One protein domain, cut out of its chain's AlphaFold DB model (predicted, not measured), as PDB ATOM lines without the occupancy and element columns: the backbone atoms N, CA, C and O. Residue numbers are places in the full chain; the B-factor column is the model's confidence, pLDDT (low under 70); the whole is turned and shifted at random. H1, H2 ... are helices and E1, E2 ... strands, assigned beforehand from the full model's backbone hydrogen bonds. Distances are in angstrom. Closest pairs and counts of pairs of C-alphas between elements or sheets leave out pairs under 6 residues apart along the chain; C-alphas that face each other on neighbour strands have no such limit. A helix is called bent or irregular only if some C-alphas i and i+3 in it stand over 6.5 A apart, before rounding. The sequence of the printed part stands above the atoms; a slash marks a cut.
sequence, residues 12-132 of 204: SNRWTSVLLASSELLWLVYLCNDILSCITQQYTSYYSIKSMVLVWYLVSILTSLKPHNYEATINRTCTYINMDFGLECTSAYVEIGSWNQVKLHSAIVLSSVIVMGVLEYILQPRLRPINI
ATOM      1  N   SER A  12     -38.312  85.561  23.391       59.84
ATOM      2  CA  SER A  12     -36.965  86.066  23.642       59.84
ATOM      3  C   SER A  12     -36.053  84.855  23.604       59.84
ATOM      4  O   SER A  12     -36.181  83.946  24.429       59.84
ATOM      5  N   ASN A  13     -35.161  84.813  22.619       71.06
ATOM      6  CA  ASN A  13     -34.114  83.807  22.571       71.06
ATOM      7  C   ASN A  13     -33.425  83.768  23.941       71.06
ATOM      8  O   ASN A  13     -32.961  84.788  24.440       71.06
ATOM      9  N   ARG A  14     -33.356  82.586  24.567       76.25
ATOM     10  CA  ARG A  14     -32.782  82.384  25.915       76.25
ATOM     11  C   ARG A  14     -31.470  83.159  26.115       76.25
ATOM     12  O   ARG A  14     -31.248  83.758  27.161       76.25
ATOM     13  N   TRP A  15     -30.640  83.180  25.076       81.44
ATOM     14  CA  TRP A  15     -29.344  83.846  25.023       81.44
ATOM     15  C   TRP A  15     -29.419  85.373  25.122       81.44
ATOM     16  O   TRP A  15     -28.612  85.961  25.833       81.44
ATOM     17  N   THR A  16     -30.384  86.030  24.470       86.38
ATOM     18  CA  THR A  16     -30.494  87.498  24.515       86.38
ATOM     19  C   THR A  16     -30.868  87.967  25.911       86.38
ATOM     20  O   THR A  16     -30.275  88.916  26.409       86.38
ATOM     21  N   SER A  17     -31.775  87.256  26.584       84.12
ATOM     22  CA  SER A  17     -32.127  87.548  27.977       84.12
ATOM     23  C   SER A  17     -30.940  87.380  28.925       84.12
ATOM     24  O   SER A  17     -30.768  88.203  29.817       84.12
ATOM     25  N   VAL A  18     -30.097  86.361  28.721       86.81
ATOM     26  CA  VAL A  18     -28.888  86.157  29.536       86.81
ATOM     27  C   VAL A  18     -27.863  87.265  29.300       86.81
ATOM     28  O   VAL A  18     -27.322  87.804  30.263       86.81
ATOM     29  N   LEU A  19     -27.613  87.635  28.043       88.44
ATOM     30  CA  LEU A  19     -26.656  88.692  27.704       88.44
ATOM     31  C   LEU A  19     -27.099  90.054  28.252       88.44
ATOM     32  O   LEU A  19     -26.285  90.755  28.851       88.44
ATOM     33  N   LEU A  20     -28.386  90.387  28.107       89.12
ATOM     34  CA  LEU A  20     -28.978  91.611  28.653       89.12
ATOM     35  C   LEU A  20     -28.901  91.628  30.185       89.12
ATOM     36  O   LEU A  20     -28.388  92.581  30.765       89.12
ATOM     37  N   ALA A  21     -29.317  90.546  30.848       86.44
ATOM     38  CA  ALA A  21     -29.227  90.441  32.305       86.44
ATOM     39  C   ALA A  21     -27.776  90.539  32.809       86.44
ATOM     40  O   ALA A  21     -27.517  91.122  33.857       86.44
ATOM     41  N   SER A  22     -26.814  90.012  32.049       88.81
ATOM     42  CA  SER A  22     -25.392  90.109  32.389       88.81
ATOM     43  C   SER A  22     -24.848  91.529  32.197       88.81
ATOM     44  O   SER A  22     -23.991  91.957  32.969       88.81
ATOM     45  N   SER A  23     -25.348  92.291  31.215       90.81
ATOM     46  CA  SER A  23     -24.997  93.713  31.077       90.81
ATOM     47  C   SER A  23     -25.573  94.581  32.198       90.81
ATOM     48  O   SER A  23     -24.902  95.515  32.630       90.81
ATOM     49  N   GLU A  24     -26.726  94.217  32.765       89.31
ATOM     50  CA  GLU A  24     -27.285  94.852  33.971       89.31
ATOM     51  C   GLU A  24     -26.464  94.579  35.241       89.31
ATOM     52  O   GLU A  24     -26.827  95.026  36.320       89.31
ATOM     53  N   LEU A  25     -25.353  93.845  35.168       88.56
ATOM     54  CA  LEU A  25     -24.403  93.715  36.279       88.56
ATOM     55  C   LEU A  25     -23.156  94.585  36.081       88.56
ATOM     56  O   LEU A  25     -22.400  94.802  37.028       88.56
ATOM     57  N   LEU A  26     -22.965  95.157  34.886       92.44
ATOM     58  CA  LEU A  26     -21.836  96.040  34.595       92.44
ATOM     59  C   LEU A  26     -21.917  97.373  35.345       92.44
ATOM     60  O   LEU A  26     -20.872  97.917  35.690       92.44
ATOM     61  N   TRP A  27     -23.111  97.880  35.676       92.69
ATOM     62  CA  TRP A  27     -23.232  99.081  36.524       92.69
ATOM     63  C   TRP A  27     -22.575  98.884  37.895       92.69
ATOM     64  O   TRP A  27     -21.941  99.804  38.409       92.69
ATOM     65  N   LEU A  28     -22.653  97.672  38.456       91.31
ATOM     66  CA  LEU A  28     -22.003  97.352  39.722       91.31
ATOM     67  C   LEU A  28     -20.478  97.330  39.565       91.31
ATOM     68  O   LEU A  28     -19.767  97.774  40.463       91.31
ATOM     69  N   VAL A  29     -19.974  96.865  38.416       92.25
ATOM     70  CA  VAL A  29     -18.540  96.929  38.084       92.25
ATOM     71  C   VAL A  29     -18.078  98.381  38.007       92.25
ATOM     72  O   VAL A  29     -17.060  98.717  38.604       92.25
ATOM     73  N   TYR A  30     -18.839  99.252  37.337       90.44
ATOM     74  CA  TYR A  30     -18.528 100.681  37.275       90.44
ATOM     75  C   TYR A  30     -18.507 101.321  38.665       90.44
ATOM     76  O   TYR A  30     -17.554 102.018  38.990       90.44
ATOM     77  N   LEU A  31     -19.488 101.015  39.520       92.25
ATOM     78  CA  LEU A  31     -19.513 101.506  40.899       92.25
ATOM     79  C   LEU A  31     -18.286 101.039  41.700       92.25
ATOM     80  O   LEU A  31     -17.678 101.818  42.432       92.25
ATOM     81  N   CYS A  32     -17.896  99.770  41.550       90.38
ATOM     82  CA  CYS A  32     -16.694  99.244  42.195       90.38
ATOM     83  C   CYS A  32     -15.427  99.929  41.665       90.38
ATOM     84  O   CYS A  32     -14.541 100.256  42.452       90.38
ATOM     85  N   ASN A  33     -15.349 100.177  40.355       90.31
ATOM     86  CA  ASN A  33     -14.239 100.896  39.737       90.31
ATOM     87  C   ASN A  33     -14.163 102.349  40.228       90.31
ATOM     88  O   ASN A  33     -13.065 102.811  40.512       90.31
ATOM     89  N   ASP A  34     -15.289 103.034  40.427       89.00
ATOM     90  CA  ASP A  34     -15.332 104.386  41.003       89.00
ATOM     91  C   ASP A  34     -14.745 104.442  42.412       89.00
ATOM     92  O   ASP A  34     -13.926 105.312  42.701       89.00
ATOM     93  N   ILE A  35     -15.086 103.482  43.270       89.38
ATOM     94  CA  ILE A  35     -14.555 103.427  44.638       89.38
ATOM     95  C   ILE A  35     -13.069 103.053  44.629       89.38
ATOM     96  O   ILE A  35     -12.260 103.664  45.330       89.38
ATOM     97  N   LEU A  36     -12.700 102.046  43.834       85.25
ATOM     98  CA  LEU A  36     -11.332 101.537  43.788       85.25
ATOM     99  C   LEU A  36     -10.378 102.495  43.078       85.25
ATOM    100  O   LEU A  36      -9.223 102.571  43.484       85.25
ATOM    101  N   SER A  37     -10.847 103.289  42.112       85.25
ATOM    102  CA  SER A  37     -10.021 104.266  41.394       85.25
ATOM    103  C   SER A  37      -9.418 105.329  42.314       85.25
ATOM    104  O   SER A  37      -8.305 105.788  42.064       85.25
ATOM    105  N   CYS A  38     -10.075 105.657  43.432       81.94
ATOM    106  CA  CYS A  38      -9.503 106.517  44.471       81.94
ATOM    107  C   CYS A  38      -8.228 105.915  45.096       81.94
ATOM    108  O   CYS A  38      -7.334 106.651  45.511       81.94
ATOM    109  N   ILE A  39      -8.138 104.581  45.150       81.81
ATOM    110  CA  ILE A  39      -7.032 103.822  45.745       81.81
ATOM    111  C   ILE A  39      -5.979 103.486  44.681       81.81
ATOM    112  O   ILE A  39      -4.791 103.723  44.883       81.81
ATOM    113  N   THR A  40      -6.407 102.937  43.543       80.25
ATOM    114  CA  THR A  40      -5.527 102.462  42.464       80.25
ATOM    115  C   THR A  40      -5.074 103.566  41.518       80.25
ATOM    116  O   THR A  40      -4.109 103.377  40.786       80.25
ATOM    117  N   GLN A  41      -5.731 104.725  41.507       83.44
ATOM    118  CA  GLN A  41      -5.347 105.904  40.733       83.44
ATOM    119  C   GLN A  41      -5.027 105.580  39.259       83.44
ATOM    120  O   GLN A  41      -5.891 105.145  38.501       83.44
ATOM    121  N   GLN A  42      -3.764 105.728  38.856       78.12
ATOM    122  CA  GLN A  42      -3.270 105.603  37.481       78.12
ATOM    123  C   GLN A  42      -3.486 104.215  36.865       78.12
ATOM    124  O   GLN A  42      -3.599 104.088  35.648       78.12
ATOM    125  N   TYR A  43      -3.571 103.172  37.691       80.75
ATOM    126  CA  TYR A  43      -3.779 101.801  37.221       80.75
ATOM    127  C   TYR A  43      -5.204 101.570  36.691       80.75
ATOM    128  O   TYR A  43      -5.437 100.621  35.941       80.75
ATOM    129  N   THR A  44      -6.148 102.456  37.031       83.06
ATOM    130  CA  THR A  44      -7.577 102.339  36.695       83.06
ATOM    131  C   THR A  44      -7.836 102.182  35.201       83.06
ATOM    132  O   THR A  44      -8.673 101.367  34.816       83.06
ATOM    133  N   SER A  45      -7.089 102.881  34.345       80.81
ATOM    134  CA  SER A  45      -7.293 102.818  32.891       80.81
ATOM    135  C   SER A  45      -7.039 101.417  32.317       80.81
ATOM    136  O   SER A  45      -7.785 100.936  31.465       80.81
ATOM    137  N   TYR A  46      -6.031 100.714  32.843       83.06
ATOM    138  CA  TYR A  46      -5.618  99.408  32.326       83.06
ATOM    139  C   TYR A  46      -6.496  98.261  32.822       83.06
ATOM    140  O   TYR A  46      -6.847  97.378  32.033       83.06
ATOM    141  N   TYR A  47      -6.870  98.258  34.106       85.38
ATOM    142  CA  TYR A  47      -7.646  97.147  34.660       85.38
ATOM    143  C   TYR A  47      -9.157  97.294  34.431       85.38
ATOM    144  O   TYR A  47      -9.832  96.273  34.333       85.38
ATOM    145  N   SER A  48      -9.698  98.517  34.319       87.69
ATOM    146  CA  SER A  48     -11.153  98.761  34.261       87.69
ATOM    147  C   SER A  48     -11.831  98.035  33.093       87.69
ATOM    148  O   SER A  48     -12.795  97.295  33.287       87.69
ATOM    149  N   ILE A  49     -11.280  98.148  31.878       88.56
ATOM    150  CA  ILE A  49     -11.849  97.478  30.694       88.56
ATOM    151  C   ILE A  49     -11.695  95.956  30.809       88.56
ATOM    152  O   ILE A  49     -12.621  95.205  30.497       88.56
ATOM    153  N   LYS A  50     -10.538  95.485  31.293       91.06
ATOM    154  CA  LYS A  50     -10.256  94.051  31.453       91.06
ATOM    155  C   LYS A  50     -11.203  93.406  32.463       91.06
ATOM    156  O   LYS A  50     -11.749  92.340  32.182       91.06
ATOM    157  N   SER A  51     -11.427  94.056  33.608       91.19
ATOM    158  CA  SER A  51     -12.328  93.558  34.648       91.19
ATOM    159  C   SER A  51     -13.776  93.529  34.165       91.19
ATOM    160  O   SER A  51     -14.447  92.519  34.358       91.19
ATOM    161  N   MET A  52     -14.243  94.560  33.454       92.12
ATOM    162  CA  MET A  52     -15.594  94.587  32.884       92.12
ATOM    163  C   MET A  52     -15.842  93.446  31.898       92.12
ATOM    164  O   MET A  52     -16.846  92.741  32.008       92.12
ATOM    165  N   VAL A  53     -14.923  93.249  30.950       93.25
ATOM    166  CA  VAL A  53     -15.030  92.176  29.955       93.25
ATOM    167  C   VAL A  53     -15.032  90.814  30.649       93.25
ATOM    168  O   VAL A  53     -15.887  89.977  30.364       93.25
ATOM    169  N   LEU A  54     -14.128  90.607  31.609       92.56
ATOM    170  CA  LEU A  54     -14.032  89.360  32.361       92.56
ATOM    171  C   LEU A  54     -15.299  89.073  33.176       92.56
ATOM    172  O   LEU A  54     -15.815  87.958  33.111       92.56
ATOM    173  N   VAL A  55     -15.836  90.058  33.901       93.38
ATOM    174  CA  VAL A  55     -17.093  89.908  34.654       93.38
ATOM    175  C   VAL A  55     -18.237  89.564  33.723       93.38
ATOM    176  O   VAL A  55     -18.976  88.622  33.999       93.38
ATOM    177  N   TRP A  56     -18.383  90.299  32.621       93.81
ATOM    178  CA  TRP A  56     -19.464  90.070  31.671       93.81
ATOM    179  C   TRP A  56     -19.435  88.644  31.118       93.81
ATOM    180  O   TRP A  56     -20.469  87.972  31.108       93.81
ATOM    181  N   TYR A  57     -18.251  88.145  30.746       93.81
ATOM    182  CA  TYR A  57     -18.081  86.757  30.316       93.81
ATOM    183  C   TYR A  57     -18.394  85.756  31.429       93.81
ATOM    184  O   TYR A  57     -19.184  84.837  31.209       93.81
ATOM    185  N   LEU A  58     -17.820  85.925  32.625       92.00
ATOM    186  CA  LEU A  58     -18.037  85.002  33.743       92.00
ATOM    187  C   LEU A  58     -19.513  84.918  34.128       92.00
ATOM    188  O   LEU A  58     -20.056  83.826  34.267       92.00
ATOM    189  N   VAL A  59     -20.175  86.063  34.264       91.31
ATOM    190  CA  VAL A  59     -21.590  86.143  34.624       91.31
ATOM    191  C   VAL A  59     -22.470  85.556  33.522       91.31
ATOM    192  O   VAL A  59     -23.381  84.792  33.839       91.31
ATOM    193  N   SER A  60     -22.178  85.834  32.248       90.94
ATOM    194  CA  SER A  60     -22.931  85.260  31.123       90.94
ATOM    195  C   SER A  60     -22.829  83.735  31.106       90.94
ATOM    196  O   SER A  60     -23.840  83.045  30.995       90.94
ATOM    197  N   ILE A  61     -21.618  83.192  31.280       91.56
ATOM    198  CA  ILE A  61     -21.382  81.743  31.321       91.56
ATOM    199  C   ILE A  61     -22.086  81.117  32.529       91.56
ATOM    200  O   ILE A  61     -22.802  80.127  32.379       91.56
ATOM    201  N   LEU A  62     -21.928  81.703  33.718       89.75
ATOM    202  CA  LEU A  62     -22.548  81.197  34.944       89.75
ATOM    203  C   LEU A  62     -24.073  81.188  34.849       89.75
ATOM    204  O   LEU A  62     -24.696  80.204  35.241       89.75
ATOM    205  N   THR A  63     -24.663  82.239  34.283       87.44
ATOM    206  CA  THR A  63     -26.115  82.363  34.117       87.44
ATOM    207  C   THR A  63     -26.650  81.399  33.054       87.44
ATOM    208  O   THR A  63     -27.749  80.866  33.205       87.44
ATOM    209  N   SER A  64     -25.867  81.110  32.006       86.38
ATOM    210  CA  SER A  64     -26.210  80.076  31.020       86.38
ATOM    211  C   SER A  64     -26.135  78.658  31.596       86.38
ATOM    212  O   SER A  64     -26.977  77.827  31.262       86.38
ATOM    213  N   LEU A  65     -25.156  78.370  32.463       86.94
ATOM    214  CA  LEU A  65     -24.999  77.054  33.096       86.94
ATOM    215  C   LEU A  65     -26.007  76.821  34.229       86.94
ATOM    216  O   LEU A  65     -26.506  75.710  34.399       86.94
ATOM    217  N   LYS A  66     -26.294  77.862  35.015       81.94
ATOM    218  CA  LYS A  66     -27.224  77.832  36.146       81.94
ATOM    219  C   LYS A  66     -28.280  78.926  35.972       81.94
ATOM    220  O   LYS A  66     -28.097  80.037  36.475       81.94
ATOM    221  N   PRO A  67     -29.387  78.633  35.271       77.19
ATOM    222  CA  PRO A  67     -30.466  79.595  35.127       77.19
ATOM    223  C   PRO A  67     -31.097  79.895  36.490       77.19
ATOM    224  O   PRO A  67     -31.341  78.988  37.285       77.19
ATOM    225  N   HIS A  68     -31.387  81.171  36.747       70.00
ATOM    226  CA  HIS A  68     -32.158  81.571  37.920       70.00
ATOM    227  C   HIS A  68     -33.556  80.943  37.858       70.00
ATOM    228  O   HIS A  68     -34.281  81.135  36.881       70.00
ATOM    229  N   ASN A  69     -33.937  80.210  38.903       64.81
ATOM    230  CA  ASN A  69     -35.313  79.762  39.079       64.81
ATOM    231  C   ASN A  69     -36.139  80.939  39.608       64.81
ATOM    232  O   ASN A  69     -35.823  81.489  40.664       64.81
ATOM    233  N   TYR A  70     -37.163  81.336  38.857       64.31
ATOM    234  CA  TYR A  70     -38.162  82.309  39.289       64.31
ATOM    235  C   TYR A  70     -39.379  81.522  39.770       64.31
ATOM    236  O   TYR A  70     -39.971  80.779  38.984       64.31
ATOM    237  N   GLU A  71     -39.732  81.644  41.048       61.88
ATOM    238  CA  GLU A  71     -40.880  80.940  41.616       61.88
ATOM    239  C   GLU A  71     -42.091  81.880  41.628       61.88
ATOM    240  O   GLU A  71     -42.133  82.893  42.328       61.88
ATOM    241  N   ALA A  72     -43.073  81.578  40.779       63.09
ATOM    242  CA  ALA A  72     -44.330  82.311  40.707       63.09
ATOM    243  C   ALA A  72     -45.459  81.393  41.177       63.09
ATOM    244  O   ALA A  72     -45.810  80.436  40.486       63.09
ATOM    245  N   THR A  73     -46.042  81.695  42.337       66.56
ATOM    246  CA  THR A  73     -47.152  80.918  42.898       66.56
ATOM    247  C   THR A  73     -48.464  81.661  42.672       66.56
ATOM    248  O   THR A  73     -48.674  82.785  43.130       66.56
ATOM    249  N   ILE A  74     -49.384  81.037  41.939       74.62
ATOM    250  CA  ILE A  74     -50.703  81.604  41.650       74.62
ATOM    251  C   ILE A  74     -51.665  81.138  42.742       74.62
ATOM    252  O   ILE A  74     -52.098  79.989  42.728       74.62
ATOM    253  N   ASN A  75     -52.022  82.030  43.665       70.06
ATOM    254  CA  ASN A  75     -53.080  81.789  44.641       70.06
ATOM    255  C   ASN A  75     -54.115  82.915  44.551       70.06
ATOM    256  O   ASN A  75     -53.761  84.091  44.621       70.06
ATOM    257  N   ARG A  76     -55.381  82.549  44.326       75.31
ATOM    258  CA  ARG A  76     -56.494  83.490  44.168       75.31
ATOM    259  C   ARG A  76     -57.305  83.536  45.452       75.31
ATOM    260  O   ARG A  76     -58.090  82.632  45.711       75.31
ATOM    261  N   THR A  77     -57.152  84.613  46.206       77.19
ATOM    262  CA  THR A  77     -57.972  84.912  47.378       77.19
ATOM    263  C   THR A  77     -58.731  86.206  47.123       77.19
ATOM    264  O   THR A  77     -58.132  87.260  46.928       77.19
ATOM    265  N   CYS A  78     -60.058  86.115  47.067       82.31
ATOM    266  CA  CYS A  78     -60.937  87.267  46.905       82.31
ATOM    267  C   CYS A  78     -61.690  87.504  48.209       82.31
ATOM    268  O   CYS A  78     -62.293  86.577  48.752       82.31
ATOM    269  N   THR A  79     -61.672  88.739  48.695       78.31
ATOM    270  CA  THR A  79     -62.404  89.148  49.894       78.31
ATOM    271  C   THR A  79     -63.570  90.042  49.498       78.31
ATOM    272  O   THR A  79     -63.408  91.013  48.758       78.31
ATOM    273  N   TYR A  80     -64.767  89.700  49.977       73.75
ATOM    274  CA  TYR A  80     -65.976  90.487  49.752       73.75
ATOM    275  C   TYR A  80     -66.018  91.634  50.763       73.75
ATOM    276  O   TYR A  80     -66.219  91.394  51.950       73.75
ATOM    277  N   ILE A  81     -65.814  92.867  50.297       70.44
ATOM    278  CA  ILE A  81     -65.828  94.062  51.157       70.44
ATOM    279  C   ILE A  81     -67.254  94.624  51.251       70.44
ATOM    280  O   ILE A  81     -67.679  95.019  52.330       70.44
ATOM    281  N   ASN A  82     -68.009  94.617  50.143       56.66
ATOM    282  CA  ASN A  82     -69.455  94.872  50.067       56.66
ATOM    283  C   ASN A  82     -69.952  94.499  48.657       56.66
ATOM    284  O   ASN A  82     -69.286  94.842  47.680       56.66
ATOM    285  N   MET A  83     -71.103  93.824  48.519       60.72
ATOM    286  CA  MET A  83     -71.602  93.390  47.196       60.72
ATOM    287  C   MET A  83     -71.876  94.559  46.232       60.72
ATOM    288  O   MET A  83     -71.790  94.366  45.023       60.72
ATOM    289  N   ASP A  84     -72.096  95.765  46.762       63.72
ATOM    290  CA  ASP A  84     -72.355  96.974  45.971       63.72
ATOM    291  C   ASP A  84     -71.084  97.787  45.629       63.72
ATOM    292  O   ASP A  84     -71.135  98.660  44.767       63.72
ATOM    293  N   PHE A  85     -69.932  97.502  46.261       58.97
ATOM    294  CA  PHE A  85     -68.689  98.294  46.122       58.97
ATOM    295  C   PHE A  85     -67.527  97.564  45.424       58.97
ATOM    296  O   PHE A  85     -66.507  98.184  45.123       58.97
ATOM    297  N   GLY A  86     -67.683  96.280  45.096       56.78
ATOM    298  CA  GLY A  86     -66.712  95.511  44.312       56.78
ATOM    299  C   GLY A  86     -65.886  94.504  45.120       56.78
ATOM    300  O   GLY A  86     -65.930  94.443  46.347       56.78
ATOM    301  N   LEU A  87     -65.156  93.659  44.388       74.69
ATOM    302  CA  LEU A  87     -64.321  92.570  44.902       74.69
ATOM    303  C   LEU A  87     -62.845  92.962  44.838       74.69
ATOM    304  O   LEU A  87     -62.343  93.293  43.764       74.69
ATOM    305  N   GLU A  88     -62.138  92.845  45.961       75.44
ATOM    306  CA  GLU A  88     -60.678  92.903  45.982       75.44
ATOM    307  C   GLU A  88     -60.133  91.472  45.902       75.44
ATOM    308  O   GLU A  88     -60.430  90.624  46.746       75.44
ATOM    309  N   CYS A  89     -59.380  91.179  44.840       75.94
ATOM    310  CA  CYS A  89     -58.820  89.855  44.583       75.94
ATOM    311  C   CYS A  89     -57.301  89.931  44.479       75.94
ATOM    312  O   CYS A  89     -56.759  90.485  43.519       75.94
ATOM    313  N   THR A  90     -56.606  89.276  45.403       76.94
ATOM    314  CA  THR A  90     -55.183  88.969  45.263       76.94
ATOM    315  C   THR A  90     -55.058  87.659  44.491       76.94
ATOM    316  O   THR A  90     -55.661  86.652  44.851       76.94
ATOM    317  N   SER A  91     -54.371  87.685  43.344       74.38
ATOM    318  CA  SER A  91     -54.414  86.578  42.370       74.38
ATOM    319  C   SER A  91     -53.086  85.866  42.119       74.38
ATOM    320  O   SER A  91     -53.092  84.779  41.537       74.38
ATOM    321  N   ALA A  92     -51.966  86.454  42.540       73.75
ATOM    322  CA  ALA A  92     -50.641  85.869  42.391       73.75
ATOM    323  C   ALA A  92     -49.665  86.438  43.429       73.75
ATOM    324  O   ALA A  92     -49.698  87.634  43.721       73.75
ATOM    325  N   TYR A  93     -48.778  85.575  43.924       69.75
ATOM    326  CA  TYR A  93     -47.582  85.938  44.675       69.75
ATOM    327  C   TYR A  93     -46.368  85.540  43.833       69.75
ATOM    328  O   TYR A  93     -46.186  84.368  43.496       69.75
ATOM    329  N   VAL A  94     -45.570  86.524  43.429       70.75
ATOM    330  CA  VAL A  94     -44.358  86.289  42.639       70.75
ATOM    331  C   VAL A  94     -43.167  86.601  43.528       70.75
ATOM    332  O   VAL A  94     -42.954  87.761  43.878       70.75
ATOM    333  N   GLU A  95     -42.396  85.577  43.886       70.25
ATOM    334  CA  GLU A  95     -41.146  85.773  44.611       70.25
ATOM    335  C   GLU A  95     -40.026  85.988  43.589       70.25
ATOM    336  O   GLU A  95     -39.518  85.063  42.946       70.25
ATOM    337  N   ILE A  96     -39.684  87.258  43.363       65.31
ATOM    338  CA  ILE A  96     -38.649  87.636  42.399       65.31
ATOM    339  C   ILE A  96     -37.292  87.617  43.106       65.31
ATOM    340  O   ILE A  96     -36.833  88.627  43.634       65.31
ATOM    341  N   GLY A  97     -36.622  86.468  43.049       63.81
ATOM    342  CA  GLY A  97     -35.177  86.373  43.254       63.81
ATOM    343  C   GLY A  97     -34.725  85.754  44.576       63.81
ATOM    344  O   GLY A  97     -35.395  85.794  45.597       63.81
ATOM    345  N   SER A  98     -33.520  85.180  44.540       75.25
ATOM    346  CA  SER A  98     -32.846  84.609  45.705       75.25
ATOM    347  C   SER A  98     -31.671  85.494  46.110       75.25
ATOM    348  O   SER A  98     -30.738  85.695  45.326       75.25
ATOM    349  N   TRP A  99     -31.660  85.950  47.366       80.94
ATOM    350  CA  TRP A  99     -30.550  86.716  47.952       80.94
ATOM    351  C   TRP A  99     -29.189  86.026  47.803       80.94
ATOM    352  O   TRP A  99     -28.152  86.689  47.747       80.94
ATOM    353  N   ASN A 100     -29.164  84.694  47.731       85.06
ATOM    354  CA  ASN A 100     -27.927  83.936  47.580       85.06
ATOM    355  C   ASN A 100     -27.267  84.161  46.219       85.06
ATOM    356  O   ASN A 100     -26.043  84.251  46.149       85.06
ATOM    357  N   GLN A 101     -28.058  84.308  45.159       83.06
ATOM    358  CA  GLN A 101     -27.521  84.524  43.820       83.06
ATOM    359  C   GLN A 101     -27.005  85.956  43.657       83.06
ATOM    360  O   GLN A 101     -25.918  86.154  43.120       83.06
ATOM    361  N   VAL A 102     -27.703  86.940  44.233       85.94
ATOM    362  CA  VAL A 102     -27.237  88.337  44.277       85.94
ATOM    363  C   VAL A 102     -25.883  88.438  44.981       85.94
ATOM    364  O   VAL A 102     -24.958  89.038  44.439       85.94
ATOM    365  N   LYS A 103     -25.733  87.792  46.148       88.88
ATOM    366  CA  LYS A 103     -24.456  87.733  46.882       88.88
ATOM    367  C   LYS A 103     -23.343  87.067  46.070       88.88
ATOM    368  O   LYS A 103     -22.199  87.498  46.133       88.88
ATOM    369  N   LEU A 104     -23.665  86.017  45.316       89.94
ATOM    370  CA  LEU A 104     -22.690  85.320  44.480       89.94
ATOM    371  C   LEU A 104     -22.214  86.206  43.320       89.94
ATOM    372  O   LEU A 104     -21.010  86.346  43.122       89.94
ATOM    373  N   HIS A 105     -23.131  86.854  42.597       90.19
ATOM    374  CA  HIS A 105     -22.770  87.771  41.513       90.19
ATOM    375  C   HIS A 105     -21.999  88.994  42.019       90.19
ATOM    376  O   HIS A 105     -20.988  89.355  41.420       90.19
ATOM    377  N   SER A 106     -22.403  89.591  43.145       90.75
ATOM    378  CA  SER A 106     -21.678  90.728  43.726       90.75
ATOM    379  C   SER A 106     -20.278  90.340  44.209       90.75
ATOM    380  O   SER A 106     -19.327  91.086  43.979       90.75
ATOM    381  N   ALA A 107     -20.109  89.151  44.794       92.50
ATOM    382  CA  ALA A 107     -18.798  88.636  45.181       92.50
ATOM    383  C   ALA A 107     -17.882  88.397  43.968       92.50
ATOM    384  O   ALA A 107     -16.689  88.702  44.029       92.50
ATOM    385  N   ILE A 108     -18.420  87.894  42.850       91.94
ATOM    386  CA  ILE A 108     -17.663  87.731  41.596       91.94
ATOM    387  C   ILE A 108     -17.201  89.091  41.068       91.94
ATOM    388  O   ILE A 108     -16.033  89.247  40.717       91.94
ATOM    389  N   VAL A 109     -18.088  90.091  41.061       92.69
ATOM    390  CA  VAL A 109     -17.737  91.458  40.656       92.69
ATOM    391  C   VAL A 109     -16.606  91.995  41.532       92.69
ATOM    392  O   VAL A 109     -15.546  92.329  41.017       92.69
ATOM    393  N   LEU A 110     -16.770  91.989  42.854       91.81
ATOM    394  CA  LEU A 110     -15.760  92.521  43.774       91.81
ATOM    395  C   LEU A 110     -14.411  91.802  43.637       91.81
ATOM    396  O   LEU A 110     -13.375  92.447  43.502       91.81
ATOM    397  N   SER A 111     -14.420  90.467  43.626       92.56
ATOM    398  CA  SER A 111     -13.189  89.676  43.519       92.56
ATOM    399  C   SER A 111     -12.474  89.892  42.188       92.56
ATOM    400  O   SER A 111     -11.263  90.091  42.181       92.56
ATOM    401  N   SER A 112     -13.197  89.913  41.069       90.69
ATOM    402  CA  SER A 112     -12.596  90.127  39.749       90.69
ATOM    403  C   SER A 112     -11.924  91.495  39.619       90.69
ATOM    404  O   SER A 112     -10.817  91.582  39.087       90.69
ATOM    405  N   VAL A 113     -12.550  92.553  40.143       90.31
ATOM    406  CA  VAL A 113     -12.001  93.908  40.089       90.31
ATOM    407  C   VAL A 113     -10.760  94.018  40.975       90.31
ATOM    408  O   VAL A 113      -9.738  94.536  40.527       90.31
ATOM    409  N   ILE A 114     -10.806  93.465  42.191       89.50
ATOM    410  CA  ILE A 114      -9.657  93.447  43.108       89.50
ATOM    411  C   ILE A 114      -8.495  92.653  42.505       89.50
ATOM    412  O   ILE A 114      -7.371  93.145  42.479       89.50
ATOM    413  N   VAL A 115      -8.752  91.449  41.986       90.44
ATOM    414  CA  VAL A 115      -7.715  90.596  41.388       90.44
ATOM    415  C   VAL A 115      -7.061  91.296  40.202       90.44
ATOM    416  O   VAL A 115      -5.837  91.347  40.138       90.44
ATOM    417  N   MET A 116      -7.845  91.882  39.292       88.50
ATOM    418  CA  MET A 116      -7.289  92.603  38.140       88.50
ATOM    419  C   MET A 116      -6.515  93.857  38.558       88.50
ATOM    420  O   MET A 116      -5.443  94.114  38.013       88.50
ATOM    421  N   GLY A 117      -7.000  94.600  39.557       86.31
ATOM    422  CA  GLY A 117      -6.290  95.758  40.102       86.31
ATOM    423  C   GLY A 117      -4.948  95.387  40.741       86.31
ATOM    424  O   GLY A 117      -3.935  96.029  40.472       86.31
ATOM    425  N   VAL A 118      -4.912  94.315  41.538       86.94
ATOM    426  CA  VAL A 118      -3.681  93.816  42.176       86.94
ATOM    427  C   VAL A 118      -2.700  93.266  41.140       86.94
ATOM    428  O   VAL A 118      -1.504  93.529  41.235       86.94
ATOM    429  N   LEU A 119      -3.186  92.535  40.133       88.44
ATOM    430  CA  LEU A 119      -2.342  92.018  39.056       88.44
ATOM    431  C   LEU A 119      -1.647  93.149  38.294       88.44
ATOM    432  O   LEU A 119      -0.435  93.086  38.107       88.44
ATOM    433  N   GLU A 120      -2.373  94.197  37.902       86.12
ATOM    434  CA  GLU A 120      -1.766  95.347  37.215       86.12
ATOM    435  C   GLU A 120      -0.791  96.116  38.110       86.12
ATOM    436  O   GLU A 120       0.270  96.539  37.652       86.12
ATOM    437  N   TYR A 121      -1.096  96.230  39.405       84.25
ATOM    438  CA  TYR A 121      -0.184  96.841  40.369       84.25
ATOM    439  C   TYR A 121       1.157  96.093  40.459       84.25
ATOM    440  O   TYR A 121       2.218  96.715  40.500       84.25
ATOM    441  N   ILE A 122       1.123  94.756  40.451       85.44
ATOM    442  CA  ILE A 122       2.329  93.917  40.493       85.44
ATOM    443  C   ILE A 122       3.077  93.954  39.153       85.44
ATOM    444  O   ILE A 122       4.308  94.001  39.139       85.44
ATOM    445  N   LEU A 123       2.356  93.923  38.029       85.06
ATOM    446  CA  LEU A 123       2.950  93.864  36.691       85.06
ATOM    447  C   LEU A 123       3.595  95.186  36.263       85.06
ATOM    448  O   LEU A 123       4.585  95.164  35.531       85.06
ATOM    449  N   GLN A 124       3.061  96.333  36.694       79.94
ATOM    450  CA  GLN A 124       3.513  97.644  36.221       79.94
ATOM    451  C   GLN A 124       3.752  98.665  37.348       79.94
ATOM    452  O   GLN A 124       3.218  99.764  37.285       79.94
ATOM    453  N   PRO A 125       4.638  98.417  38.328       73.44
ATOM    454  CA  PRO A 125       4.796  99.263  39.523       73.44
ATOM    455  C   PRO A 125       5.263 100.716  39.265       73.44
ATOM    456  O   PRO A 125       5.406 101.498  40.203       73.44
ATOM    457  N   ARG A 126       5.555 101.092  38.012       69.88
ATOM    458  CA  ARG A 126       6.137 102.387  37.615       69.88
ATOM    459  C   ARG A 126       5.241 103.194  36.670       69.88
ATOM    460  O   ARG A 126       5.740 103.768  35.701       69.88
ATOM    461  N   LEU A 127       3.938 103.265  36.931       73.25
ATOM    462  CA  LEU A 127       3.107 104.267  36.257       73.25
ATOM    463  C   LEU A 127       3.447 105.676  36.775       73.25
ATOM    464  O   LEU A 127       3.835 105.863  37.932       73.25
ATOM    465  N   ARG A 128       3.386 106.668  35.878       72.25
ATOM    466  CA  ARG A 128       3.676 108.070  36.207       72.25
ATOM    467  C   ARG A 128       2.409 108.767  36.718       72.25
ATOM    468  O   ARG A 128       1.399 108.734  36.014       72.25
ATOM    469  N   PRO A 129       2.471 109.474  37.862       69.19
ATOM    470  CA  PRO A 129       1.335 110.226  38.380       69.19
ATOM    471  C   PRO A 129       0.886 111.334  37.444       69.19
ATOM    472  O   PRO A 129       1.642 112.246  37.107       69.19
ATOM    473  N   ILE A 130      -0.387 111.249  37.066       71.19
ATOM    474  CA  ILE A 130      -1.128 112.311  36.402       71.19
ATOM    475  C   ILE A 130      -1.599 113.258  37.509       71.19
ATOM    476  O   ILE A 130      -2.543 112.959  38.228       71.19
ATOM    477  N   ASN A 131      -0.898 114.384  37.667       66.88
ATOM    478  CA  ASN A 131      -1.247 115.444  38.614       66.88
ATOM    479  C   ASN A 131      -1.813 116.639  37.844       66.88
ATOM    480  O   ASN A 131      -1.095 117.567  37.466       66.88
ATOM    481  N   ILE A 132      -3.112 116.583  37.576       67.12
ATOM    482  CA  ILE A 132      -3.888 117.642  36.927       67.12
ATOM    483  C   ILE A 132      -4.928 118.156  37.929       67.12
ATOM    484  O   ILE A 132      -5.759 117.362  38.375       67.12
TER     485      ILE A 132
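This is residues 12 to 132 of the 204 residues of an uncharacterized protein of Thraustotheca clavata (UniProt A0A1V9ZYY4). A body of helices, with H2 folded back on itself as two arms, H2a and H2b, H3 packed on both arms and H1 packed on H2b, has a thin two-stranded ribbon running out from it. In the ribbon E1 pairs with E4 near the body and E2 with E3 farther out, as a hairpin whose tip, residues 81 to 86, stands free; the ribbon makes much of the length. The printed part has 121 residues, with three named helices and four named strands in the order H1 H2 E1 E2 E3 E4 H3; its two sheets, E1 - E4 and E2 - E3, are antiparallel, and the class is mostly helix. The whole is extended, with a radius of gyration of the C-alphas of 22.3 A and spans of 78 by 34 by 24 A.

E2 is residues 77 to 82, 15.4 A long, ending with C-alpha 82 at (-69.455, 94.872, 50.067); E3 is residues 86 to 90, 13.3 A. E1, residues 71 to 73, and E4, residues 93 to 95, are each 6.4 A long. H2, residues 26 to 65, was assigned as one helix by its hydrogen bonds but is bent, with C-alphas 39 and 42 9.3 A apart. Its arms are H2a, residues 26 to 39, 20.1 A, and H2b, residues 42 to 65, 36.1 A. H2b is irregular, with C-alphas 46 and 49 6.7 A apart and a kink of 31 degrees near residue 49. H1, residues 14 to 23, 14.7 A, begins with C-alpha 14 at (-32.782, 82.384, 25.915). H3, residues 99 to 123, 36.1 A, ends with C-alpha 123 at (2.950, 93.864, 36.691).

E2 and E3 form an antiparallel hairpin at 158 degrees, with N 77 and O 90 2.9 A apart, within hydrogen-bond range. E3 runs on into E4 across a break of 2 residues, at 28 degrees. E1 and E4 are antiparallel at 169 degrees, with N 73 and O 93 2.9 A apart, within hydrogen-bond range. H3 touches H2b, opposite ways at a steep tilt of 36 degrees, only just past shallow; their closest C-alphas, of Ser 51 and Val 113, are 5.5 A apart. H3 touches H2a with residues 106 to 113 alone, the same way at a steep tilt of 42 degrees, closest at the C-alphas of Val 29 and Val 109, 6.1 A. H2a and H2b touch at a shallow tilt of 30 degrees, opposite ways, closest at the C-alphas of Ser 37 and Thr 44, 5.6 A. H1 touches H2b, whose residues 56 to 64 alone take part, at a shallow tilt of 28 degrees, opposite ways, closest at the C-alphas of Ser 22 and Ser 60, 5.6 A. H1 and H3 are apart. Every O i to N i+4 pair is within hydrogen-bond range in H1 and H3, against 8 of 10 in H2a and 17 of 20 in H2b.

The two C-alphas farthest apart, of Asp 84 and Arg 126, are 79.1 A apart. The printed part has no cut, and no link is long. The mean pLDDT of the printed part is 81.5, with values under 70 at residues 69 to 73 and 82 to 86, among others.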